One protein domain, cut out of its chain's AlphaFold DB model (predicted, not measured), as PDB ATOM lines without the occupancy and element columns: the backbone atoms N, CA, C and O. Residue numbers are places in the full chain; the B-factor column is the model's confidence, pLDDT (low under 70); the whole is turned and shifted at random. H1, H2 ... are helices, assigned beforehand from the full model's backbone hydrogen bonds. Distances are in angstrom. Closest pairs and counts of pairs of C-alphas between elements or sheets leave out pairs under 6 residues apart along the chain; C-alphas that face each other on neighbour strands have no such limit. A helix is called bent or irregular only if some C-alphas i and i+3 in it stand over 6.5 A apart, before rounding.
ATOM      1  N   ALA A 215     -44.814-114.225  -5.074       91.75
ATOM      2  CA  ALA A 215     -43.758-113.489  -5.757       91.75
ATOM      3  C   ALA A 215     -43.863-113.618  -7.284       91.75
ATOM      4  O   ALA A 215     -43.725-112.613  -7.980       91.75
ATOM      5  N   ASP A 216     -44.186-114.807  -7.806       87.81
ATOM      6  CA  ASP A 216     -44.421-115.002  -9.242       87.81
ATOM      7  C   ASP A 216     -45.595-114.158  -9.738       87.81
ATOM      8  O   ASP A 216     -45.491-113.484 -10.761       87.81
ATOM      9  N   LEU A 217     -46.706-114.142  -8.995       87.62
ATOM     10  CA  LEU A 217     -47.873-113.325  -9.339       87.62
ATOM     11  C   LEU A 217     -47.516-111.834  -9.416       87.62
ATOM     12  O   LEU A 217     -47.925-111.134 -10.348       87.62
ATOM     13  N   VAL A 218     -46.707-111.354  -8.466       92.25
ATOM     14  CA  VAL A 218     -46.203-109.977  -8.450       92.25
ATOM     15  C   VAL A 218     -45.287-109.706  -9.644       92.25
ATOM     16  O   VAL A 218     -45.516-108.714 -10.338       92.25
ATOM     17  N   ARG A 219     -44.311-110.586  -9.934       91.62
ATOM     18  CA  ARG A 219     -43.429-110.474 -11.114       91.62
ATOM     19  C   ARG A 219     -44.253-110.301 -12.376       91.62
ATOM     20  O   ARG A 219     -44.029-109.385 -13.164       91.62
ATOM     21  N   ASN A 220     -45.192-111.217 -12.578       87.50
ATOM     22  CA  ASN A 220     -45.890-111.336 -13.840       87.50
ATOM     23  C   ASN A 220     -46.782-110.108 -14.067       87.50
ATOM     24  O   ASN A 220     -46.756-109.514 -15.147       87.50
ATOM     25  N   TYR A 221     -47.496-109.658 -13.028       87.94
ATOM     26  CA  TYR A 221     -48.286-108.431 -13.101       87.94
ATOM     27  C   TYR A 221     -47.419-107.185 -13.297       87.94
ATOM     28  O   TYR A 221     -47.760-106.349 -14.131       87.94
ATOM     29  N   LEU A 222     -46.284-107.074 -12.598       91.00
ATOM     30  CA  LEU A 222     -45.335-105.975 -12.779       91.00
ATOM     31  C   LEU A 222     -44.868-105.883 -14.237       91.00
ATOM     32  O   LEU A 222     -44.944-104.814 -14.836       91.00
ATOM     33  N   LEU A 223     -44.447-106.997 -14.841       88.50
ATOM     34  CA  LEU A 223     -43.977-107.016 -16.228       88.50
ATOM     35  C   LEU A 223     -45.086-106.674 -17.231       88.50
ATOM     36  O   LEU A 223     -44.829-105.978 -18.211       88.50
ATOM     37  N   MET A 224     -46.335-107.073 -16.972       84.44
ATOM     38  CA  MET A 224     -47.479-106.701 -17.818       84.44
ATOM     39  C   MET A 224     -47.744-105.189 -17.874       84.44
ATOM     40  O   MET A 224     -48.437-104.728 -18.780       84.44
ATOM     41  N   ARG A 225     -47.196-104.400 -16.943       86.88
ATOM     42  CA  ARG A 225     -47.321-102.934 -16.964       86.88
ATOM     43  C   ARG A 225     -46.430-102.249 -17.993       86.88
ATOM     44  O   ARG A 225     -46.674-101.083 -18.302       86.88
ATOM     45  N   PHE A 226     -45.456-102.968 -18.538       86.88
ATOM     46  CA  PHE A 226     -44.515-102.479 -19.539       86.88
ATOM     47  C   PHE A 226     -44.885-102.982 -20.929       86.88
ATOM     48  O   PHE A 226     -45.447-104.074 -21.078       86.88
ATOM     49  N   ARG A 227     -44.544-102.206 -21.962       82.25
ATOM     50  CA  ARG A 227     -44.779-102.616 -23.349       82.25
ATOM     51  C   ARG A 227     -43.952-103.854 -23.668       82.25
ATOM     52  O   ARG A 227     -42.750-103.917 -23.400       82.25
ATOM     53  N   HIS A 228     -44.609-104.842 -24.261       74.44
ATOM     54  CA  HIS A 228     -43.913-106.008 -24.774       74.44
ATOM     55  C   HIS A 228     -43.131-105.611 -26.025       74.44
ATOM     56  O   HIS A 228     -43.707-105.051 -26.960       74.44
ATOM     57  N   SER A 229     -41.838-105.925 -26.042       73.19
ATOM     58  CA  SER A 229     -40.998-105.767 -27.224       73.19
ATOM     59  C   SER A 229     -40.303-107.076 -27.571       73.19
ATOM     60  O   SER A 229     -39.940-107.876 -26.700       73.19
ATOM     61  N   ILE A 230     -40.138-107.283 -28.873       70.81
ATOM     62  CA  ILE A 230     -39.421-108.420 -29.440       70.81
ATOM     63  C   ILE A 230     -37.927-108.098 -29.587       70.81
ATOM     64  O   ILE A 230     -37.100-109.013 -29.587       70.81
ATOM     65  N   SER A 231     -37.577-106.814 -29.679       69.81
ATOM     66  CA  SER A 231     -36.193-106.358 -29.736       69.81
ATOM     67  C   SER A 231     -35.503-106.467 -28.377       69.81
ATOM     68  O   SER A 231     -36.112-106.294 -27.317       69.81
ATOM     69  N   THR A 232     -34.207-106.768 -28.431       67.94
ATOM     70  CA  THR A 232     -33.334-106.818 -27.260       67.94
ATOM     71  C   THR A 232     -33.328-105.466 -26.557       67.94
ATOM     72  O   THR A 232     -33.150-104.428 -27.192       67.94
ATOM     73  N   GLY A 233     -33.507-105.476 -25.237       68.38
ATOM     74  CA  GLY A 233     -33.528-104.249 -24.435       68.38
ATOM     75  C   GLY A 233     -34.895-103.562 -24.368       68.38
ATOM     76  O   GLY A 233     -34.987-102.429 -23.891       68.38
ATOM     77  N   GLY A 234     -35.959-104.247 -24.792       82.00
ATOM     78  CA  GLY A 234     -37.340-103.824 -24.571       82.00
ATOM     79  C   GLY A 234     -37.670-103.537 -23.103       82.00
ATOM     80  O   GLY A 234     -37.024-104.063 -22.198       82.00
ATOM     81  N   GLU A 235     -38.716-102.741 -22.848       86.94
ATOM     82  CA  GLU A 235     -39.094-102.310 -21.491       86.94
ATOM     83  C   GLU A 235     -39.240-103.492 -20.512       86.94
ATOM     84  O   GLU A 235     -38.630-103.476 -19.444       86.94
ATOM     85  N   GLN A 236     -39.976-104.543 -20.898       86.75
ATOM     86  CA  GLN A 236     -40.164-105.740 -20.066       86.75
ATOM     87  C   GLN A 236     -38.851-106.465 -19.753       86.75
ATOM     88  O   GLN A 236     -38.593-106.793 -18.597       86.75
ATOM     89  N   GLU A 237     -38.021-106.715 -20.765       86.00
ATOM     90  CA  GLU A 237     -36.742-107.415 -20.596       86.00
ATOM     91  C   GLU A 237     -35.789-106.603 -19.722       86.00
ATOM     92  O   GLU A 237     -35.167-107.137 -18.807       86.00
ATOM     93  N   ARG A 238     -35.722-105.292 -19.957       89.50
ATOM     94  CA  ARG A 238     -34.903-104.368 -19.182       89.50
ATOM     95  C   ARG A 238     -35.320-104.351 -17.716       89.50
ATOM     96  O   ARG A 238     -34.455-104.469 -16.856       89.50
ATOM     97  N   VAL A 239     -36.614-104.232 -17.415       92.25
ATOM     98  CA  VAL A 239     -37.124-104.236 -16.032       92.25
ATOM     99  C   VAL A 239     -36.885-105.587 -15.362       92.25
ATOM    100  O   VAL A 239     -36.425-105.637 -14.219       92.25
ATOM    101  N   HIS A 240     -37.142-106.681 -16.081       91.31
ATOM    102  CA  HIS A 240     -36.921-108.032 -15.579       91.31
ATOM    103  C   HIS A 240     -35.445-108.262 -15.229       91.31
ATOM    104  O   HIS A 240     -35.126-108.597 -14.092       91.31
ATOM    105  N   SER A 241     -34.542-108.003 -16.174       91.25
ATOM    106  CA  SER A 241     -33.109-108.257 -16.017       91.25
ATOM    107  C   SER A 241     -32.424-107.286 -15.059       91.25
ATOM    108  O   SER A 241     -31.522-107.689 -14.329       91.25
ATOM    109  N   LYS A 242     -32.833-106.011 -15.041       94.88
ATOM    110  CA  LYS A 242     -32.187-104.979 -14.218       94.88
ATOM    111  C   LYS A 242     -32.672-104.975 -12.769       94.88
ATOM    112  O   LYS A 242     -31.873-104.678 -11.888       94.88
ATOM    113  N   TYR A 243     -33.950-105.271 -12.518       96.19
ATOM    114  CA  TYR A 243     -34.543-105.136 -11.181       96.19
ATOM    115  C   TYR A 243     -35.037-106.465 -10.608       96.19
ATOM    116  O   TYR A 243     -34.685-106.800  -9.478       96.19
ATOM    117  N   TRP A 244     -35.809-107.247 -11.372       95.31
ATOM    118  CA  TRP A 244     -36.442-108.455 -10.829       95.31
ATOM    119  C   TRP A 244     -35.465-109.620 -10.623       95.31
ATOM    120  O   TRP A 244     -35.408-110.170  -9.528       95.31
ATOM    121  N   ILE A 245     -34.664-109.980 -11.633       94.44
ATOM    122  CA  ILE A 245     -33.697-111.090 -11.534       94.44
ATOM    123  C   ILE A 245     -32.694-110.869 -10.384       94.44
ATOM    124  O   ILE A 245     -32.471-111.806  -9.612       94.44
ATOM    125  N   PRO A 246     -32.087-109.675 -10.205       97.31
ATOM    126  CA  PRO A 246     -31.201-109.430  -9.069       97.31
ATOM    127  C   PRO A 246     -31.906-109.572  -7.717       97.31
ATOM    128  O   PRO A 246     -31.328-110.149  -6.795       97.31
ATOM    129  N   LEU A 247     -33.150-109.095  -7.611       97.19
ATOM    130  CA  LEU A 247     -33.971-109.222  -6.408       97.19
ATOM    131  C   LEU A 247     -34.264-110.699  -6.084       97.19
ATOM    132  O   LEU A 247     -34.028-111.149  -4.963       97.19
ATOM    133  N   GLU A 248     -34.705-111.470  -7.078       95.38
ATOM    134  CA  GLU A 248     -35.018-112.897  -6.953       95.38
ATOM    135  C   GLU A 248     -33.781-113.731  -6.608       95.38
ATOM    136  O   GLU A 248     -33.815-114.546  -5.688       95.38
ATOM    137  N   LYS A 249     -32.647-113.481  -7.269       95.69
ATOM    138  CA  LYS A 249     -31.385-114.180  -6.989       95.69
ATOM    139  C   LYS A 249     -30.883-113.923  -5.568       95.69
ATOM    140  O   LYS A 249     -30.291-114.820  -4.961       95.69
ATOM    141  N   ARG A 250     -31.078-112.701  -5.064       94.94
ATOM    142  CA  ARG A 250     -30.604-112.278  -3.742       94.94
ATOM    143  C   ARG A 250     -31.446-112.875  -2.619       94.94
ATOM    144  O   ARG A 250     -30.875-113.340  -1.640       94.94
ATOM    145  N   LEU A 251     -32.771-112.884  -2.770       95.75
ATOM    146  CA  LEU A 251     -33.691-113.299  -1.706       95.75
ATOM    147  C   LEU A 251     -34.173-114.750  -1.821       95.75
ATOM    148  O   LEU A 251     -34.539-115.338  -0.811       95.75
ATOM    149  N   LYS A 252     -34.150-115.359  -3.011       94.12
ATOM    150  CA  LYS A 252     -34.530-116.765  -3.241       94.12
ATOM    151  C   LYS A 252     -35.870-117.114  -2.562       94.12
ATOM    152  O   LYS A 252     -36.892-116.507  -2.873       94.12
ATOM    153  N   SER A 253     -35.865-118.067  -1.626       93.50
ATOM    154  CA  SER A 253     -37.032-118.524  -0.859       93.50
ATOM    155  C   SER A 253     -37.658-117.450   0.029       93.50
ATOM    156  O   SER A 253     -38.836-117.557   0.358       93.50
ATOM    157  N   ASP A 254     -36.906-116.411   0.395       95.06
ATOM    158  CA  ASP A 254     -37.358-115.327   1.268       95.06
ATOM    159  C   ASP A 254     -38.044-114.189   0.500       95.06
ATOM    160  O   ASP A 254     -38.612-113.282   1.112       95.06
ATOM    161  N   LEU A 255     -38.049-114.235  -0.840       96.38
ATOM    162  CA  LEU A 255     -38.665-113.211  -1.686       96.38
ATOM    163  C   LEU A 255     -40.151-112.954  -1.347       96.38
ATOM    164  O   LEU A 255     -40.523-111.784  -1.227       96.38
ATOM    165  N   PRO A 256     -41.015-113.971  -1.138       95.44
ATOM    166  CA  PRO A 256     -42.403-113.727  -0.749       95.44
ATOM    167  C   PRO A 256     -42.525-113.019   0.606       95.44
ATOM    168  O   PRO A 256     -43.329-112.098   0.750       95.44
ATOM    169  N   GLU A 257     -41.718-113.404   1.596       95.81
ATOM    170  CA  GLU A 257     -41.779-112.809   2.936       95.81
ATOM    171  C   GLU A 257     -41.231-111.375   2.941       95.81
ATOM    172  O   GLU A 257     -41.800-110.490   3.585       95.81
ATOM    173  N   PHE A 258     -40.201-111.105   2.135       97.75
ATOM    174  CA  PHE A 258     -39.767-109.745   1.835       97.75
ATOM    175  C   PHE A 258     -40.903-108.912   1.241       97.75
ATOM    176  O   PHE A 258     -41.182-107.833   1.758       97.75
ATOM    177  N   LEU A 259     -41.584-109.392   0.192       97.62
ATOM    178  CA  LEU A 259     -42.672-108.639  -0.442       97.62
ATOM    179  C   LEU A 259     -43.802-108.355   0.557       97.62
ATOM    180  O   LEU A 259     -44.376-107.264   0.547       97.62
ATOM    181  N   ARG A 260     -44.073-109.287   1.482       96.38
ATOM    182  CA  ARG A 260     -44.989-109.059   2.604       96.38
ATOM    183  C   ARG A 260     -44.521-107.886   3.462       96.38
ATOM    184  O   ARG A 260     -45.249-106.903   3.577       96.38
ATOM    185  N   HIS A 261     -43.304-107.923   3.998       97.00
ATOM    186  CA  HIS A 261     -42.771-106.829   4.819       97.00
ATOM    187  C   HIS A 261     -42.660-105.499   4.057       97.00
ATOM    188  O   HIS A 261     -42.953-104.445   4.624       97.00
ATOM    189  N   TYR A 262     -42.328-105.545   2.767       97.25
ATOM    190  CA  TYR A 262     -42.288-104.393   1.872       97.25
ATOM    191  C   TYR A 262     -43.656-103.715   1.761       97.25
ATOM    192  O   TYR A 262     -43.736-102.496   1.869       97.25
ATOM    193  N   THR A 263     -44.744-104.481   1.618       95.44
ATOM    194  CA  THR A 263     -46.107-103.914   1.612       95.44
ATOM    195  C   THR A 263     -46.536-103.373   2.976       95.44
ATOM    196  O   THR A 263     -47.308-102.423   3.052       95.44
ATOM    197  N   MET A 264     -46.013-103.936   4.067       95.56
ATOM    198  CA  MET A 264     -46.354-103.520   5.430       95.56
ATOM    199  C   MET A 264     -45.597-102.267   5.895       95.56
ATOM    200  O   MET A 264     -45.982-101.661   6.897       95.56
ATOM    201  N   LYS A 265     -44.536-101.854   5.185       94.25
ATOM    202  CA  LYS A 265     -43.682-100.711   5.566       94.25
ATOM    203  C   LYS A 265     -44.435 -99.376   5.614       94.25
ATOM    204  O   LYS A 265     -44.001 -98.463   6.308       94.25
ATOM    205  N   ASP A 266     -45.553 -99.280   4.896       90.19
ATOM    206  CA  ASP A 266     -46.395 -98.081   4.820       90.19
ATOM    207  C   ASP A 266     -47.591 -98.138   5.801       90.19
ATOM    208  O   ASP A 266     -48.403 -97.214   5.862       90.19
ATOM    209  N   GLY A 267     -47.681 -99.190   6.628       88.69
ATOM    210  CA  GLY A 267     -48.636 -99.269   7.736       88.69
ATOM    211  C   GLY A 267     -49.820-100.212   7.560       88.69
ATOM    212  O   GLY A 267     -50.692-100.246   8.434       88.69
ATOM    213  N   ASP A 268     -49.863-100.974   6.471       90.62
ATOM    214  CA  ASP A 268     -50.905-101.966   6.225       90.62
ATOM    215  C   ASP A 268     -50.523-103.332   6.801       90.62
ATOM    216  O   ASP A 268     -49.367-103.745   6.778       90.62
ATOM    217  N   ASN A 269     -51.501-104.068   7.337       90.69
ATOM    218  CA  ASN A 269     -51.266-105.413   7.861       90.69
ATOM    219  C   ASN A 269     -51.652-106.469   6.821       90.69
ATOM    220  O   ASN A 269     -52.817-106.858   6.722       90.69
ATOM    221  N   ILE A 270     -50.661-106.942   6.068       91.75
ATOM    222  CA  ILE A 270     -50.844-107.883   4.962       91.75
ATOM    223  C   ILE A 270     -50.539-109.324   5.403       91.75
ATOM    224  O   ILE A 270     -49.468-109.646   5.926       91.75
ATOM    225  N   LYS A 271     -51.514-110.215   5.188       90.56
ATOM    226  CA  LYS A 271     -51.340-111.671   5.337       90.56
ATOM    227  C   LYS A 271     -50.599-112.235   4.123       90.56
ATOM    228  O   LYS A 271     -50.648-111.644   3.052       90.56
ATOM    229  N   GLN A 272     -50.003-113.418   4.259       85.56
ATOM    230  CA  GLN A 272     -49.212-114.050   3.195       85.56
ATOM    231  C   GLN A 272     -49.968-114.190   1.858       85.56
ATOM    232  O   GLN A 272     -49.414-113.870   0.818       85.56
ATOM    233  N   GLY A 273     -51.255-114.558   1.863       85.81
ATOM    234  CA  GLY A 273     -52.066-114.630   0.632       85.81
ATOM    235  C   GLY A 273     -52.533-113.280   0.059       85.81
ATOM    236  O   GLY A 273     -53.160-113.252  -0.991       85.81
ATOM    237  N   GLY A 274     -52.284-112.163   0.752       90.06
ATOM    238  CA  GLY A 274     -52.718-110.820   0.342       90.06
ATOM    239  C   GLY A 274     -51.636-109.981  -0.345       90.06
ATOM    240  O   GLY A 274     -51.912-108.841  -0.713       90.06
ATOM    241  N   ILE A 275     -50.420-110.515  -0.498       93.75
ATOM    242  CA  ILE A 275     -49.255-109.792  -1.035       93.75
ATOM    243  C   ILE A 275     -49.532-109.326  -2.464       93.75
ATOM    244  O   ILE A 275     -49.406-108.138  -2.768       93.75
ATOM    245  N   TYR A 276     -49.960-110.256  -3.323       91.44
ATOM    246  CA  TYR A 276     -50.282-109.960  -4.711       91.44
ATOM    247  C   TYR A 276     -51.352-108.871  -4.818       91.44
ATOM    248  O   TYR A 276     -51.153-107.887  -5.522       91.44
ATOM    249  N   ALA A 277     -52.452-108.998  -4.068       90.25
ATOM    250  CA  ALA A 277     -53.546-108.030  -4.095       90.25
ATOM    251  C   ALA A 277     -53.094-106.621  -3.671       90.25
ATOM    252  O   ALA A 277     -53.466-105.638  -4.311       90.25
ATOM    253  N   ALA A 278     -52.262-106.512  -2.629       92.62
ATOM    254  CA  ALA A 278     -51.743-105.230  -2.157       92.62
ATOM    255  C   ALA A 278     -50.850-104.551  -3.209       92.62
ATOM    256  O   ALA A 278     -51.065-103.385  -3.552       92.62
ATOM    257  N   ILE A 279     -49.890-105.290  -3.776       93.44
ATOM    258  CA  ILE A 279     -48.978-104.753  -4.796       93.44
ATOM    259  C   ILE A 279     -49.728-104.456  -6.095       93.44
ATOM    260  O   ILE A 279     -49.509-103.406  -6.694       93.44
ATOM    261  N   LYS A 280     -50.659-105.322  -6.508       90.62
ATOM    262  CA  LYS A 280     -51.509-105.098  -7.680       90.62
ATOM    263  C   LYS A 280     -52.269-103.784  -7.555       90.62
ATOM    264  O   LYS A 280     -52.226-102.988  -8.485       90.62
ATOM    265  N   THR A 281     -52.923-103.530  -6.421       91.00
ATOM    266  CA  THR A 281     -53.643-102.269  -6.175       91.00
ATOM    267  C   THR A 281     -52.701-101.070  -6.233       91.00
ATOM    268  O   THR A 281     -53.003-100.091  -6.914       91.00
ATOM    269  N   LYS A 282     -51.532-101.157  -5.584       91.50
ATOM    270  CA  LYS A 282     -50.523-100.089  -5.603       91.50
ATOM    271  C   LYS A 282     -50.072 -99.764  -7.027       91.50
ATOM    272  O   LYS A 282     -50.075 -98.603  -7.421       91.50
ATOM    273  N   LEU A 283     -49.738-100.792  -7.802       91.38
ATOM    274  CA  LEU A 283     -49.317-100.647  -9.187       91.38
ATOM    275  C   LEU A 283     -50.466-100.158 -10.074       91.38
ATOM    276  O   LEU A 283     -50.241 -99.273 -10.895       91.38
ATOM    277  N   LYS A 284     -51.694-100.687  -9.938       88.12
ATOM    278  CA  LYS A 284     -52.875-100.289 -10.740       88.12
ATOM    279  C   LYS A 284     -53.115 -98.779 -10.681       88.12
ATOM    280  O   LYS A 284     -53.436 -98.197 -11.707       88.12
ATOM    281  N   ASN A 285     -52.871 -98.162  -9.528       87.50
ATOM    282  CA  ASN A 285     -53.041 -96.723  -9.314       87.50
ATOM    283  C   ASN A 285     -51.907 -95.851  -9.904       87.50
ATOM    284  O   ASN A 285     -51.939 -94.635  -9.748       87.50
ATOM    285  N   MET A 286     -50.892 -96.445 -10.538       90.50
ATOM    286  CA  MET A 286     -49.813 -95.726 -11.223       90.50
ATOM    287  C   MET A 286     -50.108 -95.657 -12.722       90.50
ATOM    288  O   MET A 286     -50.097 -96.689 -13.392       90.50
ATOM    289  N   ASP A 287     -50.325 -94.462 -13.267       79.50
ATOM    290  CA  ASP A 287     -50.661 -94.304 -14.691       79.50
ATOM    291  C   ASP A 287     -49.426 -94.355 -15.606       79.50
ATOM    292  O   ASP A 287     -49.457 -94.976 -16.675       79.50
ATOM    293  N   ALA A 288     -48.321 -93.747 -15.159       86.62
ATOM    294  CA  ALA A 288     -47.074 -93.626 -15.910       86.62
ATOM    295  C   ALA A 288     -46.180 -94.869 -15.776       86.62
ATOM    296  O   ALA A 288     -45.985 -95.403 -14.679       86.62
ATOM    297  N   THR A 289     -45.582 -95.300 -16.887       87.44
ATOM    298  CA  THR A 289     -44.648 -96.439 -16.930       87.44
ATOM    299  C   THR A 289     -43.406 -96.178 -16.072       87.44
ATOM    300  O   THR A 289     -42.915 -97.081 -15.398       87.44
ATOM    301  N   GLU A 290     -42.944 -94.931 -16.023       91.62
ATOM    302  CA  GLU A 290     -41.808 -94.477 -15.220       91.62
ATOM    303  C   GLU A 290     -42.074 -94.642 -13.719       91.62
ATOM    304  O   GLU A 290     -41.175 -95.023 -12.973       91.62
ATOM    305  N   ALA A 291     -43.313 -94.408 -13.271       94.19
ATOM    306  CA  ALA A 291     -43.698 -94.598 -11.873       94.19
ATOM    307  C   ALA A 291     -43.687 -96.084 -11.483       94.19
ATOM    308  O   ALA A 291     -43.183 -96.444 -10.420       94.19
ATOM    309  N   VAL A 292     -44.177 -96.956 -12.371       94.31
ATOM    310  CA  VAL A 292     -44.121 -98.412 -12.173       94.31
ATOM    311  C   VAL A 292     -42.675 -98.909 -12.167       94.31
ATOM    312  O   VAL A 292     -42.318 -99.788 -11.381       94.31
ATOM    313  N   GLU A 293     -41.812 -98.342 -13.010       95.31
ATOM    314  CA  GLU A 293     -40.393 -98.685 -12.994       95.31
ATOM    315  C   GLU A 293     -39.692 -98.213 -11.717       95.31
ATOM    316  O   GLU A 293     -38.926 -98.974 -11.127       95.31
ATOM    317  N   ALA A 294     -39.973 -96.993 -11.256       95.75
ATOM    318  CA  ALA A 294     -39.436 -96.479  -9.999       95.75
ATOM    319  C   ALA A 294     -39.857 -97.350  -8.801       95.75
ATOM    320  O   ALA A 294     -39.082 -97.549  -7.861       95.75
ATOM    321  N   GLU A 295     -41.060 -97.924  -8.850       96.56
ATOM    322  CA  GLU A 295     -41.521 -98.907  -7.874       96.56
ATOM    323  C   GLU A 295     -40.719-100.219  -7.965       96.56
ATOM    324  O   GLU A 295     -40.270-100.719  -6.935       96.56
ATOM    325  N   ALA A 296     -40.446-100.744  -9.167       96.81
ATOM    326  CA  ALA A 296     -39.583-101.919  -9.349       96.81
ATOM    327  C   ALA A 296     -38.149-101.678  -8.836       96.81
ATOM    328  O   ALA A 296     -37.569-102.529  -8.157       96.81
ATOM    329  N   GLN A 297     -37.592-100.494  -9.105       96.88
ATOM    330  CA  GLN A 297     -36.300-100.071  -8.569       96.88
ATOM    331  C   GLN A 297     -36.333 -99.982  -7.038       96.88
ATOM    332  O   GLN A 297     -35.385-100.397  -6.370       96.88
ATOM    333  N   SER A 298     -37.429 -99.476  -6.473       96.88
ATOM    334  CA  SER A 298     -37.624 -99.426  -5.025       96.88
ATOM    335  C   SER A 298     -37.683-100.835  -4.435       96.88
ATOM    336  O   SER A 298     -37.006-101.093  -3.445       96.88
ATOM    337  N   MET A 299     -38.412-101.774  -5.045       98.00
ATOM    338  CA  MET A 299     -38.430-103.173  -4.597       98.00
ATOM    339  C   MET A 299     -37.022-103.779  -4.560       98.00
ATOM    340  O   MET A 299     -36.671-104.399  -3.560       98.00
ATOM    341  N   LEU A 300     -36.191-103.548  -5.586       97.88
ATOM    342  CA  LEU A 300     -34.795-103.997  -5.568       97.88
ATOM    343  C   LEU A 300     -34.011-103.365  -4.407       97.88
ATOM    344  O   LEU A 300     -33.420-104.096  -3.617       97.88
ATOM    345  N   ARG A 301     -34.059-102.034  -4.259       97.31
ATOM    346  CA  ARG A 301     -33.348-101.306  -3.189       97.31
ATOM    347  C   ARG A 301     -33.726-101.815  -1.797       97.31
ATOM    348  O   ARG A 301     -32.870-102.104  -0.971       97.31
ATOM    349  N   PHE A 302     -35.022-101.962  -1.529       98.25
ATOM    350  CA  PHE A 302     -35.485-102.492  -0.248       98.25
ATOM    351  C   PHE A 302     -35.141-103.978  -0.076       98.25
ATOM    352  O   PHE A 302     -34.900-104.415   1.047       98.25
ATOM    353  N   GLY A 303     -35.076-104.749  -1.164       97.94
ATOM    354  CA  GLY A 303     -34.576-106.121  -1.143       97.94
ATOM    355  C   GLY A 303     -33.089-106.212  -0.791       97.94
ATOM    356  O   GLY A 303     -32.679-107.151  -0.115       97.94
ATOM    357  N   GLU A 304     -32.280-105.221  -1.175       96.56
ATOM    358  CA  GLU A 304     -30.877-105.114  -0.752       96.56
ATOM    359  C   GLU A 304     -30.763-104.863   0.754       96.56
ATOM    360  O   GLU A 304     -29.957-105.517   1.414       96.56
ATOM    361  N   PHE A 305     -31.615-104.002   1.325       96.81
ATOM    362  CA  PHE A 305     -31.695-103.836   2.782       96.81
ATOM    363  C   PHE A 305     -32.130-105.131   3.469       96.81
ATOM    364  O   PHE A 305     -31.512-105.557   4.438       96.81
ATOM    365  N   TYR A 306     -33.158-105.794   2.936       97.75
ATOM    366  CA  TYR A 306     -33.665-107.040   3.501       97.75
ATOM    367  C   TYR A 306     -32.609-108.151   3.506       97.75
ATOM    368  O   TYR A 306     -32.513-108.906   4.467       97.75
ATOM    369  N   ALA A 307     -31.770-108.221   2.470       96.62
ATOM    370  CA  ALA A 307     -30.665-109.169   2.418       96.62
ATOM    371  C   ALA A 307     -29.642-108.941   3.542       96.62
ATOM    372  O   ALA A 307     -29.161-109.917   4.105       96.62
ATOM    373  N   ARG A 308     -29.368-107.683   3.923       95.62
ATOM    374  CA  ARG A 308     -28.517-107.361   5.087       95.62
ATOM    375  C   ARG A 308     -29.132-107.891   6.384       95.62
ATOM    376  O   ARG A 308     -28.414-108.357   7.258       95.62
ATOM    377  N   PHE A 309     -30.464-107.884   6.497       96.06
ATOM    378  CA  PHE A 309     -31.152-108.443   7.667       96.06
ATOM    379  C   PHE A 309     -31.019-109.964   7.718       96.06
ATOM    380  O   PHE A 309     -30.846-110.509   8.798       96.06
ATOM    381  N   LEU A 310     -31.103-110.649   6.575       94.94
ATOM    382  CA  LEU A 310     -30.993-112.111   6.506       94.94
ATOM    383  C   LEU A 310     -29.554-112.615   6.653       94.94
ATOM    384  O   LEU A 310     -29.347-113.684   7.226       94.94
ATOM    385  N   PHE A 311     -28.582-111.846   6.161       94.44
ATOM    386  CA  PHE A 311     -27.160-112.195   6.140       94.44
ATOM    387  C   PHE A 311     -26.315-111.094   6.807       94.44
ATOM    388  O   PHE A 311     -25.597-110.364   6.114       94.44
ATOM    389  N   PRO A 312     -26.412-110.925   8.144       93.69
ATOM    390  CA  PRO A 312     -25.659-109.897   8.864       93.69
ATOM    391  C   PRO A 312     -24.140-110.026   8.724       93.69
ATOM    392  O   PRO A 312     -23.433-109.033   8.841       93.69
ATOM    393  N   ASP A 313     -23.628-111.221   8.435       90.50
ATOM    394  CA  ASP A 313     -22.209-111.509   8.204       90.50
ATOM    395  C   ASP A 313     -21.630-110.776   6.980       90.50
ATOM    396  O   ASP A 313     -20.416-110.616   6.862       90.50
ATOM    397  N   GLN A 314     -22.495-110.310   6.074       89.19
ATOM    398  CA  GLN A 314     -22.125-109.545   4.878       89.19
ATOM    399  C   GLN A 314     -22.217-108.025   5.085       89.19
ATOM    400  O   GLN A 314     -21.998-107.260   4.146       89.19
ATOM    401  N   GLU A 315     -22.577-107.580   6.288       91.12
ATOM    402  CA  GLU A 315     -22.679-106.172   6.647       91.12
ATOM    403  C   GLU A 315     -21.290-105.546   6.844       91.12
ATOM    404  O   GLU A 315     -20.453-106.076   7.572       91.12
ATOM    405  N   GLU A 316     -21.048-104.385   6.230       88.44
ATOM    406  CA  GLU A 316     -19.745-103.710   6.302       88.44
ATOM    407  C   GLU A 316     -19.483-103.118   7.694       88.44
ATOM    408  O   GLU A 316     -18.367-103.179   8.217       88.44
ATOM    409  N   THR A 317     -20.522-102.557   8.318       91.25
ATOM    410  CA  THR A 317     -20.418-101.928   9.635       91.25
ATOM    411  C   THR A 317     -20.625-102.969  10.733       91.25
ATOM    412  O   THR A 317     -21.754-103.363  11.029       91.25
ATOM    413  N   THR A 318     -19.539-103.361  11.409       91.75
ATOM    414  CA  THR A 318     -19.549-104.393  12.465       91.75
ATOM    415  C   THR A 318     -20.603-104.143  13.547       91.75
ATOM    416  O   THR A 318     -21.299-105.068  13.947       91.75
ATOM    417  N   SER A 319     -20.797-102.895  13.991       92.81
ATOM    418  CA  SER A 319     -21.793-102.603  15.032       92.81
ATOM    419  C   SER A 319     -23.241-102.785  14.562       92.81
ATOM    420  O   SER A 319     -24.101-103.158  15.362       92.81
ATOM    421  N   ILE A 320     -23.526-102.555  13.276       95.31
ATOM    422  CA  ILE A 320     -24.840-102.812  12.672       95.31
ATOM    423  C   ILE A 320     -25.027-104.317  12.474       95.31
ATOM    424  O   ILE A 320     -26.096-104.826  12.808       95.31
ATOM    425  N   SER A 321     -23.985-105.015  12.006       95.56
ATOM    426  CA  SER A 321     -23.956-106.476  11.864       95.56
ATOM    427  C   SER A 321     -24.366-107.158  13.172       95.56
ATOM    428  O   SER A 321     -25.385-107.846  13.209       95.56
ATOM    429  N   GLU A 322     -23.686-106.834  14.279       92.81
ATOM    430  CA  GLU A 322     -23.994-107.366  15.614       92.81
ATOM    431  C   GLU A 322     -25.451-107.097  16.030       92.81
ATOM    432  O   GLU A 322     -26.124-107.960  16.593       92.81
ATOM    433  N   CYS A 323     -25.979-105.901  15.748       95.12
ATOM    434  CA  CYS A 323     -27.369-105.578  16.075       95.12
ATOM    435  C   CYS A 323     -28.369-106.408  15.250       95.12
ATOM    436  O   CYS A 323     -29.416-106.804  15.766       95.12
ATOM    437  N   LEU A 324     -28.078-106.662  13.972       96.25
ATOM    438  CA  LEU A 324     -28.922-107.484  13.102       96.25
ATOM    439  C   LEU A 324     -28.861-108.966  13.498       96.25
ATOM    440  O   LEU A 324     -29.906-109.618  13.543       96.25
ATOM    441  N   GLU A 325     -27.683-109.475  13.869       94.06
ATOM    442  CA  GLU A 325     -27.524-110.815  14.450       94.06
ATOM    443  C   GLU A 325     -28.385-110.975  15.703       94.06
ATOM    444  O   GLU A 325     -29.162-111.928  15.797       94.06
ATOM    445  N   ASN A 326     -28.349-109.994  16.612       92.88
ATOM    446  CA  ASN A 326     -29.181-110.005  17.813       92.88
ATOM    447  C   ASN A 326     -30.676-110.031  17.463       92.88
ATOM    448  O   ASN A 326     -31.442-110.806  18.033       92.88
ATOM    449  N   ILE A 327     -31.117-109.211  16.505       94.06
ATOM    450  CA  ILE A 327     -32.519-109.179  16.058       94.06
ATOM    451  C   ILE A 327     -32.952-110.533  15.473       94.06
ATOM    452  O   ILE A 327     -34.079-110.980  15.733       94.06
ATOM    453  N   ASN A 328     -32.069-111.201  14.727       93.25
ATOM    454  CA  ASN A 328     -32.313-112.524  14.156       93.25
ATOM    455  C   ASN A 328     -32.349-113.617  15.226       93.25
ATOM    456  O   ASN A 328     -33.262-114.450  15.226       93.25
ATOM    457  N   GLU A 329     -31.416-113.597  16.180       91.19
ATOM    458  CA  GLU A 329     -31.399-114.541  17.297       91.19
ATOM    459  C   GLU A 329     -32.644-114.379  18.177       91.19
ATOM    460  O   GLU A 329     -33.204-115.371  18.644       91.19
ATOM    461  N   LEU A 330     -33.142-113.154  18.338       90.56
ATOM    462  CA  LEU A 330     -34.387-112.848  19.041       90.56
ATOM    463  C   LEU A 330     -35.659-113.145  18.221       90.56
ATOM    464  O   LEU A 330     -36.760-113.083  18.770       90.56
ATOM    465  N   GLN A 331     -35.532-113.471  16.928       89.56
ATOM    466  CA  GLN A 331     -36.635-113.696  15.981       89.56
ATOM    467  C   GLN A 331     -37.655-112.549  15.923       89.56
ATOM    468  O   GLN A 331     -38.866-112.763  15.821       89.56
ATOM    469  N   VAL A 332     -37.182-111.301  15.943       88.88
ATOM    470  CA  VAL A 332     -38.057-110.114  15.902       88.88
ATOM    471  C   VAL A 332     -38.422-109.734  14.464       88.88
ATOM    472  O   VAL A 332     -38.386-108.564  14.085       88.88
ATOM    473  N   THR A 333     -38.827-110.703  13.643       91.56
ATOM    474  CA  THR A 333     -39.150-110.475  12.219       91.56
ATOM    475  C   THR A 333     -40.284-109.467  12.025       91.56
ATOM    476  O   THR A 333     -40.282-108.693  11.075       91.56
ATOM    477  N   THR A 334     -41.201-109.351  12.994       92.00
ATOM    478  CA  THR A 334     -42.270-108.335  12.988       92.00
ATOM    479  C   THR A 334     -41.764-106.888  12.972       92.00
ATOM    480  O   THR A 334     -42.534-105.983  12.666       92.00
ATOM    481  N   SER A 335     -40.494-106.653  13.319       95.00
ATOM    482  CA  SER A 335     -39.875-105.327  13.256       95.00
ATOM    483  C   SER A 335     -39.391-104.957  11.850       95.00
ATOM    484  O   SER A 335     -39.190-103.775  11.577       95.00
ATOM    485  N   TYR A 336     -39.257-105.923  10.932       96.81
ATOM    486  CA  TYR A 336     -38.651-105.721   9.613       96.81
ATOM    487  C   TYR A 336     -39.288-104.596   8.778       96.81
ATOM    488  O   TYR A 336     -38.529-103.841   8.176       96.81
ATOM    489  N   PRO A 337     -40.620-104.373   8.771       97.25
ATOM    490  CA  PRO A 337     -41.202-103.213   8.090       97.25
ATOM    491  C   PRO A 337     -40.653-101.864   8.589       97.25
ATOM    492  O   PRO A 337     -40.445-100.949   7.794       97.25
ATOM    493  N   LEU A 338     -40.377-101.741   9.893       97.38
ATOM    494  CA  LEU A 338     -39.742-100.557  10.475       97.38
ATOM    495  C   LEU A 338     -38.247-100.497  10.132       97.38
ATOM    496  O   LEU A 338     -37.748 -99.419   9.817       97.38
ATOM    497  N   LEU A 339     -37.537-101.633  10.153       97.75
ATOM    498  CA  LEU A 339     -36.124-101.686   9.753       97.75
ATOM    499  C   LEU A 339     -35.948-101.249   8.295       97.75
ATOM    500  O   LEU A 339     -35.059-100.454   8.012       97.75
ATOM    501  N   LEU A 340     -36.831-101.679   7.387       97.94
ATOM    502  CA  LEU A 340     -36.831-101.224   5.994       97.94
ATOM    503  C   LEU A 340     -36.885 -99.690   5.905       97.94
ATOM    504  O   LEU A 340     -36.115 -99.098   5.153       97.94
ATOM    505  N   ARG A 341     -37.739 -99.032   6.702       97.56
ATOM    506  CA  ARG A 341     -37.834 -97.559   6.757       97.56
ATOM    507  C   ARG A 341     -36.568 -96.911   7.331       97.56
ATOM    508  O   ARG A 341     -36.129 -95.892   6.810       97.56
ATOM    509  N   LEU A 342     -35.973 -97.498   8.370       97.44
ATOM    510  CA  LEU A 342     -34.738 -96.998   8.990       97.44
ATOM    511  C   LEU A 342     -33.534 -97.081   8.040       97.44
ATOM    512  O   LEU A 342     -32.784 -96.116   7.921       97.44
ATOM    513  N   PHE A 343     -33.371 -98.202   7.337       97.06
ATOM    514  CA  PHE A 343     -32.290 -98.373   6.362       97.06
ATOM    515  C   PHE A 343     -32.485 -97.474   5.135       97.06
ATOM    516  O   PHE A 343     -31.516 -96.906   4.640       97.06
ATOM    517  N   ASP A 344     -33.728 -97.255   4.696       96.31
ATOM    518  CA  ASP A 344     -34.033 -96.289   3.634       96.31
ATOM    519  C   ASP A 344     -33.723 -94.842   4.058       96.31
ATOM    520  O   ASP A 344     -33.134 -94.082   3.288       96.31
ATOM    521  N   ALA A 345     -34.034 -94.465   5.305       95.94
ATOM    522  CA  ALA A 345     -33.652 -93.167   5.869       95.94
ATOM    523  C   ALA A 345     -32.123 -92.999   5.929       95.94
ATOM    524  O   ALA A 345     -31.611 -91.921   5.630       95.94
ATOM    525  N   CYS A 346     -31.396 -94.075   6.241       94.50
ATOM    526  CA  CYS A 346     -29.935 -94.086   6.236       94.50
ATOM    527  C   CYS A 346     -29.369 -93.892   4.823       94.50
ATOM    528  O   CYS A 346     -28.566 -92.995   4.579       94.50
ATOM    529  N   GLN A 347     -29.868 -94.665   3.855       93.19
ATOM    530  CA  GLN A 347     -29.442 -94.593   2.456       93.19
ATOM    531  C   GLN A 347     -29.729 -93.228   1.810       93.19
ATOM    532  O   GLN A 347     -29.001 -92.793   0.920       93.19
ATOM    533  N   THR A 348     -30.804 -92.560   2.231       93.19
ATOM    534  CA  THR A 348     -31.206 -91.240   1.718       93.19
ATOM    535  C   THR A 348     -30.580 -90.070   2.484       93.19
ATOM    536  O   THR A 348     -30.845 -88.920   2.138       93.19
ATOM    537  N   GLY A 349     -29.739 -90.336   3.490       92.62
ATOM    538  CA  GLY A 349     -29.011 -89.316   4.251       92.62
ATOM    539  C   GLY A 349     -29.815 -88.620   5.356       92.62
ATOM    540  O   GLY A 349     -29.340 -87.636   5.916       92.62
ATOM    541  N   HIS A 350     -31.009 -89.117   5.693       92.94
ATOM    542  CA  HIS A 350     -31.833 -88.606   6.801       92.94
ATOM    543  C   HIS A 350     -31.456 -89.219   8.163       92.94
ATOM    544  O   HIS A 350     -31.890 -88.734   9.208       92.94
ATOM    545  N   LEU A 351     -30.651 -90.282   8.156       93.25
ATOM    546  CA  LEU A 351     -30.137 -90.984   9.328       93.25
ATOM    547  C   LEU A 351     -28.667 -91.344   9.078       93.25
ATOM    548  O   LEU A 351     -28.320 -91.733   7.968       93.25
ATOM    549  N   ILE A 352     -27.804 -91.234  10.085       93.88
ATOM    550  CA  ILE A 352     -26.420 -91.739   9.994       93.88
ATOM    551  C   ILE A 352     -26.292 -93.110  10.667       93.88
ATOM    552  O   ILE A 352     -27.066 -93.429  11.570       93.88
ATOM    553  N   ASP A 353     -25.265 -93.885  10.316       93.38
ATOM    554  CA  ASP A 353     -25.016 -95.231  10.862       93.38
ATOM    555  C   ASP A 353     -25.041 -95.286  12.398       93.38
ATOM    556  O   ASP A 353     -25.643 -96.180  12.987       93.38
ATOM    557  N   VAL A 354     -24.469 -94.280  13.071       94.69
ATOM    558  CA  VAL A 354     -24.461 -94.189  14.545       94.69
ATOM    559  C   VAL A 354     -25.876 -94.040  15.120       94.69
ATOM    560  O   VAL A 354     -26.166 -94.489  16.230       94.69
ATOM    561  N   GLU A 355     -26.776 -93.372  14.403       95.56
ATOM    562  CA  GLU A 355     -28.175 -93.224  14.804       95.56
ATOM    563  C   GLU A 355     -29.006 -94.457  14.441       95.56
ATOM    564  O   GLU A 355     -29.873 -94.855  15.223       95.56
ATOM    565  N   LEU A 356     -28.704 -95.102  13.312       96.50
ATOM    566  CA  LEU A 356     -29.273 -96.395  12.943       96.50
ATOM    567  C   LEU A 356     -28.947 -97.454  14.000       96.50
ATOM    568  O   LEU A 356     -29.861 -98.100  14.511       96.50
ATOM    569  N   GLU A 357     -27.685 -97.555  14.414       96.50
ATOM    570  CA  GLU A 357     -27.241 -98.440  15.494       96.50
ATOM    571  C   GLU A 357     -28.028 -98.182  16.790       96.50
ATOM    572  O   GLU A 357     -28.534 -99.114  17.418       96.50
ATOM    573  N   LYS A 358     -28.214 -96.911  17.174       96.94
ATOM    574  CA  LYS A 358     -29.039 -96.549  18.342       96.94
ATOM    575  C   LYS A 358     -30.488 -97.006  18.184       96.94
ATOM    576  O   LYS A 358     -31.073 -97.489  19.151       96.94
ATOM    577  N   CYS A 359     -31.072 -96.867  16.995       97.38
ATOM    578  CA  CYS A 359     -32.432 -97.330  16.726       97.38
ATOM    579  C   CYS A 359     -32.549 -98.856  16.843       97.38
ATOM    580  O   CYS A 359     -33.481 -99.339  17.487       97.38
ATOM    581  N   LEU A 360     -31.595 -99.609  16.291       97.19
ATOM    582  CA  LEU A 360     -31.573-101.072  16.388       97.19
ATOM    583  C   LEU A 360     -31.415-101.532  17.845       97.19
ATOM    584  O   LEU A 360     -32.212-102.343  18.317       97.19
ATOM    585  N   LYS A 361     -30.493-100.926  18.604       96.00
ATOM    586  CA  LYS A 361     -30.315-101.194  20.045       96.00
ATOM    587  C   LYS A 361     -31.556-100.858  20.874       96.00
ATOM    588  O   LYS A 361     -31.849-101.544  21.853       96.00
ATOM    589  N   LEU A 362     -32.313 -99.821  20.502       95.56
ATOM    590  CA  LEU A 362     -33.593 -99.505  21.148       95.56
ATOM    591  C   LEU A 362     -34.645-100.592  20.893       95.56
ATOM    592  O   LEU A 362     -35.371-100.947  21.822       95.56
ATOM    593  N   ILE A 363     -34.721-101.124  19.668       95.56
ATOM    594  CA  ILE A 363     -35.623-102.232  19.317       95.56
ATOM    595  C   ILE A 363     -35.231-103.497  20.087       95.56
ATOM    596  O   ILE A 363     -36.095-104.119  20.707       95.56
ATOM    597  N   GLU A 364     -33.940-103.838  20.108       94.81
ATOM    598  CA  GLU A 364     -33.394-104.962  20.875       94.81
ATOM    599  C   GLU A 364     -33.751-104.831  22.364       94.81
ATOM    600  O   GLU A 364     -34.436-105.688  22.922       94.81
ATOM    601  N   SER A 365     -33.388-103.707  22.990       94.19
ATOM    602  CA  SER A 365     -33.659-103.426  24.406       94.19
ATOM    603  C   SER A 365     -35.150-103.497  24.740       94.19
ATOM    604  O   SER A 365     -35.542-104.081  25.754       94.19
ATOM    605  N   PHE A 366     -36.007-102.962  23.868       93.94
ATOM    606  CA  PHE A 366     -37.455-103.027  24.034       93.94
ATOM    607  C   PHE A 366     -37.970-104.472  24.070       93.94
ATOM    608  O   PHE A 366     -38.777-104.817  24.937       93.94
ATOM    609  N   VAL A 367     -37.501-105.329  23.159       92.81
ATOM    610  CA  VAL A 367     -37.920-106.735  23.094       92.81
ATOM    611  C   VAL A 367     -37.368-107.531  24.273       92.81
ATOM    612  O   VAL A 367     -38.135-108.230  24.938       92.81
ATOM    613  N   VAL A 368     -36.078-107.373  24.584       93.81
ATOM    614  CA  VAL A 368     -35.407-108.054  25.702       93.81
ATOM    615  C   VAL A 368     -36.101-107.727  27.022       93.81
ATOM    616  O   VAL A 368     -36.490-108.630  27.764       93.81
ATOM    617  N   ARG A 369     -36.347-106.442  27.302       93.62
ATOM    618  CA  ARG A 369     -37.009-106.021  28.545       93.62
ATOM    619  C   ARG A 369     -38.418-106.569  28.661       93.62
ATOM    620  O   ARG A 369     -38.810-107.035  29.727       93.62
ATOM    621  N   ARG A 370     -39.187-106.551  27.572       92.44
ATOM    622  CA  ARG A 370     -40.534-107.135  27.567       92.44
ATOM    623  C   ARG A 370     -40.509-108.632  27.838       92.44
ATOM    624  O   ARG A 370     -41.345-109.100  28.605       92.44
ATOM    625  N   ALA A 371     -39.563-109.356  27.247       92.31
ATOM    626  CA  ALA A 371     -39.418-110.789  27.449       92.31
ATOM    627  C   ALA A 371     -39.063-111.130  28.908       92.31
ATOM    628  O   ALA A 371     -39.750-111.953  29.517       92.31
ATOM    629  N   VAL A 372     -38.080-110.439  29.504       94.00
ATOM    630  CA  VAL A 372     -37.701-110.622  30.921       94.00
ATOM    631  C   VAL A 372     -38.872-110.306  31.854       94.00
ATOM    632  O   VAL A 372     -39.174-111.089  32.753       94.00
ATOM    633  N   CYS A 373     -39.609-109.221  31.595       93.00
ATOM    634  CA  CYS A 373     -40.791-108.841  32.373       93.00
ATOM    635  C   CYS A 373     -42.063-109.650  32.036       93.00
ATOM    636  O   CYS A 373     -43.153-109.265  32.465       93.00
ATOM    637  N   LYS A 374     -41.959-110.738  31.253       90.38
ATOM    638  CA  LYS A 374     -43.076-111.612  30.830       90.38
ATOM    639  C   LYS A 374     -44.245-110.867  30.181       90.38
ATOM    640  O   LYS A 374     -45.411-111.241  30.324       90.38
ATOM    641  N   ILE A 375     -43.951-109.802  29.442       90.38
ATOM    642  CA  ILE A 375     -44.963-109.049  28.709       90.38
ATOM    643  C   ILE A 375     -45.253-109.767  27.382       90.38
ATOM    644  O   ILE A 375     -44.324-110.000  26.605       90.38
ATOM    645  N   PRO A 376     -46.528-110.064  27.068       87.50
ATOM    646  CA  PRO A 376     -46.897-110.757  25.838       87.50
ATOM    647  C   PRO A 376     -46.399-110.077  24.552       87.50
ATOM    648  O   PRO A 376     -46.357-108.846  24.431       87.50
ATOM    649  N   THR A 377     -46.064-110.901  23.558       86.62
ATOM    650  CA  THR A 377     -45.544-110.482  22.242       86.62
ATOM    651  C   THR A 377     -46.631-110.330  21.174       86.62
ATOM    652  O   THR A 377     -46.376-109.785  20.103       86.62
ATOM    653  N   ASN A 378     -47.869-110.737  21.465       85.56
ATOM    654  CA  ASN A 378     -49.010-110.711  20.540       85.56
ATOM    655  C   ASN A 378     -49.339-109.313  19.975       85.56
ATOM    656  O   ASN A 378     -49.950-109.205  18.913       85.56
ATOM    657  N   SER A 379     -48.926-108.235  20.649       87.06
ATOM    658  CA  SER A 379     -49.114-106.861  20.175       87.06
ATOM    659  C   SER A 379     -47.957-106.312  19.331       87.06
ATOM    660  O   SER A 379     -48.105-105.221  18.780       87.06
ATOM    661  N   LEU A 380     -46.818-107.013  19.233       89.06
ATOM    662  CA  LEU A 380     -45.603-106.483  18.596       89.06
ATOM    663  C   LEU A 380     -45.798-106.209  17.106       89.06
ATOM    664  O   LEU A 380     -45.450-105.128  16.648       89.06
ATOM    665  N   ASN A 381     -46.434-107.126  16.373       90.88
ATOM    666  CA  ASN A 381     -46.704-106.928  14.947       90.88
ATOM    667  C   ASN A 381     -47.510-105.644  14.694       90.88
ATOM    668  O   ASN A 381     -47.111-104.793  13.905       90.88
ATOM    669  N   LYS A 382     -48.614-105.452  15.430       91.38
ATOM    670  CA  LYS A 382     -49.444-104.245  15.305       91.38
ATOM    671  C   LYS A 382     -48.666-102.979  15.678       91.38
ATOM    672  O   LYS A 382     -48.834-101.954  15.024       91.38
ATOM    673  N   LEU A 383     -47.829-103.058  16.713       92.38
ATOM    674  CA  LEU A 383     -46.994-101.946  17.152       92.38
ATOM    675  C   LEU A 383     -45.994-101.530  16.067       92.38
ATOM    676  O   LEU A 383     -45.978-100.366  15.686       92.38
ATOM    677  N   PHE A 384     -45.184-102.459  15.557       94.25
ATOM    678  CA  PHE A 384     -44.147-102.143  14.571       94.25
ATOM    679  C   PHE A 384     -44.727-101.655  13.243       94.25
ATOM    680  O   PHE A 384     -44.186-100.717  12.667       94.25
ATOM    681  N   ILE A 385     -45.867-102.196  12.805       93.81
ATOM    682  CA  ILE A 385     -46.586-101.683  11.630       93.81
ATOM    683  C   ILE A 385     -47.063-100.243  11.870       93.81
ATOM    684  O   ILE A 385     -46.909 -99.384  11.005       93.81
ATOM    685  N   GLN A 386     -47.602 -99.939  13.056       93.56
ATOM    686  CA  GLN A 386     -48.018 -98.576  13.400       93.56
ATOM    687  C   GLN A 386     -46.826 -97.607  13.475       93.56
ATOM    688  O   GLN A 386     -46.956 -96.450  13.079       93.56
ATOM    689  N   LEU A 387     -45.669 -98.065  13.963       94.88
ATOM    690  CA  LEU A 387     -44.431 -97.286  13.942       94.88
ATOM    691  C   LEU A 387     -43.971 -97.029  12.503       94.88
ATOM    692  O   LEU A 387     -43.680 -95.888  12.168       94.88
ATOM    693  N   ALA A 388     -43.972 -98.048  11.640       95.25
ATOM    694  CA  ALA A 388     -43.614 -97.897  10.231       95.25
ATOM    695  C   ALA A 388     -44.537 -96.891   9.511       95.25
ATOM    696  O   ALA A 388     -44.051 -96.009   8.802       95.25
ATOM    697  N   LYS A 389     -45.848 -96.940   9.800       94.75
ATOM    698  CA  LYS A 389     -46.849 -95.980   9.304       94.75
ATOM    699  C   LYS A 389     -46.572 -94.540   9.729       94.75
ATOM    700  O   LYS A 389     -46.684 -93.620   8.929       94.75
ATOM    701  N   ASN A 390     -46.249 -94.346  11.005       94.06
ATOM    702  CA  ASN A 390     -46.056 -93.029  11.615       94.06
ATOM    703  C   ASN A 390     -44.584 -92.586  11.595       94.06
ATOM    704  O   ASN A 390     -44.184 -91.753  12.412       94.06
ATOM    705  N   PHE A 391     -43.775 -93.183  10.719       95.31
ATOM    706  CA  PHE A 391     -42.346 -92.926  10.638       95.31
ATOM    707  C   PHE A 391     -42.096 -91.471  10.200       95.31
ATOM    708  O   PHE A 391     -42.588 -91.080   9.138       95.31
ATOM    709  N   PRO A 392     -41.372 -90.668  11.000       94.38
ATOM    710  CA  PRO A 392     -41.238 -89.230  10.792       94.38
ATOM    711  C   PRO A 392     -40.238 -88.921   9.674       94.38
ATOM    712  O   PRO A 392     -39.445 -89.778   9.297       94.38
ATOM    713  N   GLU A 393     -40.232 -87.675   9.199       89.81
ATOM    714  CA  GLU A 393     -39.248 -87.184   8.219       89.81
ATOM    715  C   GLU A 393     -37.865 -86.906   8.835       89.81
ATOM    716  O   GLU A 393     -36.867 -86.927   8.125       89.81
ATOM    717  N   ALA A 394     -37.797 -86.651  10.146       90.31
ATOM    718  CA  ALA A 394     -36.565 -86.320  10.859       90.31
ATOM    719  C   ALA A 394     -36.604 -86.791  12.326       90.31
ATOM    720  O   ALA A 394     -37.635 -87.257  12.822       90.31
ATOM    721  N   ASP A 395     -35.478 -86.645  13.038       91.94
ATOM    722  CA  ASP A 395     -35.326 -86.992  14.465       91.94
ATOM    723  C   ASP A 395     -35.724 -88.454  14.787       91.94
ATOM    724  O   ASP A 395     -36.239 -88.756  15.874       91.94
ATOM    725  N   HIS A 396     -35.466 -89.387  13.858       94.31
ATOM    726  CA  HIS A 396     -35.936 -90.778  13.922       94.31
ATOM    727  C   HIS A 396     -35.618 -91.464  15.262       94.31
ATOM    728  O   HIS A 396     -36.500 -92.076  15.865       94.31
ATOM    729  N   THR A 397     -34.401 -91.296  15.791       94.38
ATOM    730  CA  THR A 397     -33.978 -91.897  17.070       94.38
ATOM    731  C   THR A 397     -34.827 -91.420  18.253       94.38
ATOM    732  O   THR A 397     -35.340 -92.230  19.030       94.38
ATOM    733  N   LYS A 398     -35.021 -90.099  18.395       94.44
ATOM    734  CA  LYS A 398     -35.814 -89.522  19.498       94.44
ATOM    735  C   LYS A 398     -37.285 -89.889  19.361       94.44
ATOM    736  O   LYS A 398     -37.949 -90.171  20.361       94.44
ATOM    737  N   TRP A 399     -37.805 -89.870  18.135       95.38
ATOM    738  CA  TRP A 399     -39.170 -90.292  17.855       95.38
ATOM    739  C   TRP A 399     -39.385 -91.757  18.232       95.38
ATOM    740  O   TRP A 399     -40.361 -92.058  18.920       95.38
ATOM    741  N   LEU A 400     -38.469 -92.653  17.853       94.94
ATOM    742  CA  LEU A 400     -38.580 -94.077  18.157       94.94
ATOM    743  C   LEU A 400     -38.561 -94.302  19.670       94.94
ATOM    744  O   LEU A 400     -39.439 -94.979  20.204       94.94
ATOM    745  N   GLN A 401     -37.633 -93.652  20.378       92.62
ATOM    746  CA  GLN A 401     -37.556 -93.703  21.836       92.62
ATOM    747  C   GLN A 401     -38.870 -93.256  22.500       92.62
ATOM    748  O   GLN A 401     -39.397 -93.956  23.369       92.62
ATOM    749  N   ARG A 402     -39.440 -92.118  22.080       92.25
ATOM    750  CA  ARG A 402     -40.725 -91.609  22.601       92.25
ATOM    751  C   ARG A 402     -41.889 -92.538  22.262       92.25
ATOM    752  O   ARG A 402     -42.750 -92.783  23.108       92.25
ATOM    753  N   SER A 403     -41.919 -93.068  21.045       91.94
ATOM    754  CA  SER A 403     -43.005 -93.922  20.562       91.94
ATOM    755  C   SER A 403     -43.022 -95.269  21.282       91.94
ATOM    756  O   SER A 403     -44.078 -95.712  21.732       91.94
ATOM    757  N   LEU A 404     -41.857 -95.885  21.497       90.56
ATOM    758  CA  LEU A 404     -41.746 -97.116  22.286       90.56
ATOM    759  C   LEU A 404     -42.037 -96.873  23.775       90.56
ATOM    760  O   LEU A 404     -42.664 -97.707  24.418       90.56
ATOM    761  N   SER A 405     -41.656 -95.714  24.320       86.19
ATOM    762  CA  SER A 405     -41.933 -95.374  25.726       86.19
ATOM    763  C   SER A 405     -43.417 -95.088  26.002       86.19
ATOM    764  O   SER A 405     -43.914 -95.381  27.088       86.19
ATOM    765  N   SER A 406     -44.131 -94.500  25.036       76.75
ATOM    766  CA  SER A 406     -45.550 -94.128  25.162       76.75
ATOM    767  C   SER A 406     -46.512 -95.263  24.805       76.75
ATOM    768  O   SER A 406     -47.598 -95.373  25.383       76.75
ATOM    769  N   SER A 407     -46.128 -96.137  23.873       62.59
ATOM    770  CA  SER A 407     -46.920 -97.303  23.492       62.59
ATOM    771  C   SER A 407     -46.811 -98.399  24.559       62.59
ATOM    772  O   SER A 407     -45.754 -98.956  24.826       62.59
ATOM    773  N   ARG A 408     -47.938 -98.658  25.233       61.69
ATOM    774  CA  ARG A 408     -48.146 -99.587  26.362       61.69
ATOM    775  C   ARG A 408     -47.044-100.646  26.584       61.69
ATOM    776  O   ARG A 408     -47.173-101.813  26.195       61.69
ATOM    777  N   ARG A 409     -46.083-100.211  27.411       74.25
ATOM    778  CA  ARG A 409     -45.200-100.993  28.291       74.25
ATOM    779  C   ARG A 409     -43.825-101.339  27.697       74.25
ATOM    780  O   ARG A 409     -43.529-102.509  27.456       74.25
ATOM    781  N   PHE A 410     -42.984-100.318  27.510       89.31
ATOM    782  CA  PHE A 410     -41.521-100.444  27.611       89.31
ATOM    783  C   PHE A 410     -41.165-100.458  29.111       89.31
ATOM    784  O   PHE A 410     -41.357 -99.433  29.771       89.31
ATOM    785  N   PRO A 411     -40.698-101.586  29.680       91.62
ATOM    786  CA  PRO A 411     -40.357-101.659  31.101       91.62
ATOM    787  C   PRO A 411     -39.257-100.672  31.491       91.62
ATOM    788  O   PRO A 411     -38.198-100.616  30.856       91.62
ATOM    789  N   LYS A 412     -39.504 -99.910  32.560       91.19
ATOM    790  CA  LYS A 412     -38.494 -99.036  33.175       91.19
ATOM    791  C   LYS A 412     -37.459 -99.872  33.925       91.19
ATOM    792  O   LYS A 412     -37.729-101.020  34.260       91.19
ATOM    793  N   ASP A 413     -36.323 -99.262  34.245       93.25
ATOM    794  CA  ASP A 413     -35.201 -99.934  34.916       93.25
ATOM    795  C   ASP A 413     -35.638-100.631  36.209       93.25
ATOM    796  O   ASP A 413     -35.466-101.831  36.325       93.25
ATOM    797  N   ALA A 414     -36.374 -99.948  37.092       93.94
ATOM    798  CA  ALA A 414     -36.849-100.555  38.340       93.94
ATOM    799  C   ALA A 414     -37.757-101.791  38.143       93.94
ATOM    800  O   ALA A 414     -37.696-102.731  38.931       93.94
ATOM    801  N   GLU A 415     -38.614-101.806  37.111       93.31
ATOM    802  CA  GLU A 415     -39.443-102.985  36.798       93.31
ATOM    803  C   GLU A 415     -38.570-104.118  36.252       93.31
ATOM    804  O   GLU A 415     -38.746-105.272  36.643       93.31
ATOM    805  N   PHE A 416     -37.624-103.779  35.372       94.75
ATOM    806  CA  PHE A 416     -36.689-104.731  34.792       94.75
ATOM    807  C   PHE A 416     -35.766-105.343  35.846       94.75
ATOM    808  O   PHE A 416     -35.641-106.557  35.864       94.75
ATOM    809  N   ASP A 417     -35.198-104.556  36.759       95.31
ATOM    810  CA  ASP A 417     -34.295-105.031  37.814       95.31
ATOM    811  C   ASP A 417     -34.991-106.049  38.724       95.31
ATOM    812  O   ASP A 417     -34.476-107.136  38.989       95.31
TER     813      ASP A 417
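This is residues 215 to 417 of the 493 residues of an uncharacterized protein of Planktothrix sp. PCC 11201 (UniProt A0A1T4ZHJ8). Two helical lobes stand end to end in a rod: H1, H2a, H3 and H4 form an up-and-down bundle, each running against the one before, with H2b across its end, and H5 to H9 form the second lobe. H6 packs on H2b and H4 where the lobes join, and the short H10 lies at the far end. The printed part has 203 residues with ten named helices, H1 to H10 in chain order, and no named strand; the class is all helix. It is compact, with a radius of gyration of the C-alphas of 18.3 A, and spans 68 by 32 by 31 A.

H1, residues 215 to 224, begins at C-alpha 215 (-43.758, -113.489, -5.757). H2, residues 235 to 264, was assigned as one helix by its hydrogen bonds but is bent, C-alphas 250 and 253 being 9.4 A apart; its arms are H2a, 235 to 250, 22.1 A, and H2b, 253 to 264, 18.8 A. H3 is 272 to 284; H4, 289 to 310, measures 31.3 A. H5 is 318 to 329, H6 333 to 347, 21.0 A, and H7 353 to 372, 28.3 A. H8 is 380 to 389, H9 396 to 406, and H10, 413 to 417, ends at C-alpha 417 (-34.295, -105.031, 37.814).

H1 and H2a, a helical hairpin, touch at the closest C-alphas of Leu 223 and Gln 236, 5.6 A. H1 touches H3 at Val 218 and Tyr 276, closest C-alphas 5.5 A, at a shallow tilt of 14 degrees, the same way. H2a touches H4, the closest C-alphas, Leu 247 and Leu 300, being 5.4 A apart. H2b touches H6 with residues 261 to 264 alone, about perpendicular at 76 degrees; the closest C-alphas are those of His 261 and Pro 337, 5.1 A. H6 touches H8 at Leu 338 and Ala 388, closest C-alphas 4.7 A. H7 touches H5 at Ile 320 and Glu 357 and H9 at Cys 359 and Thr 397, closest C-alphas 5.7 A each. H10 touches no helix but is near H7. H1 and H7 are apart. Every O i to N i+4 pair is within hydrogen-bond range in H1, H4, H5, H7, H8, H9 and H10, against 10 of 12 in H2a, 7 of 8 in H2b, 7 of 9 in H3 and 9 of 11 in H6.

The C-alphas farthest apart, Ser 231 and Ala 414, are 68.3 A apart. The printed part has no cut, and no link is long. Mean pLDDT of the printed part is 91.8; residues 231 to 233 and 407 to 408 are under 70.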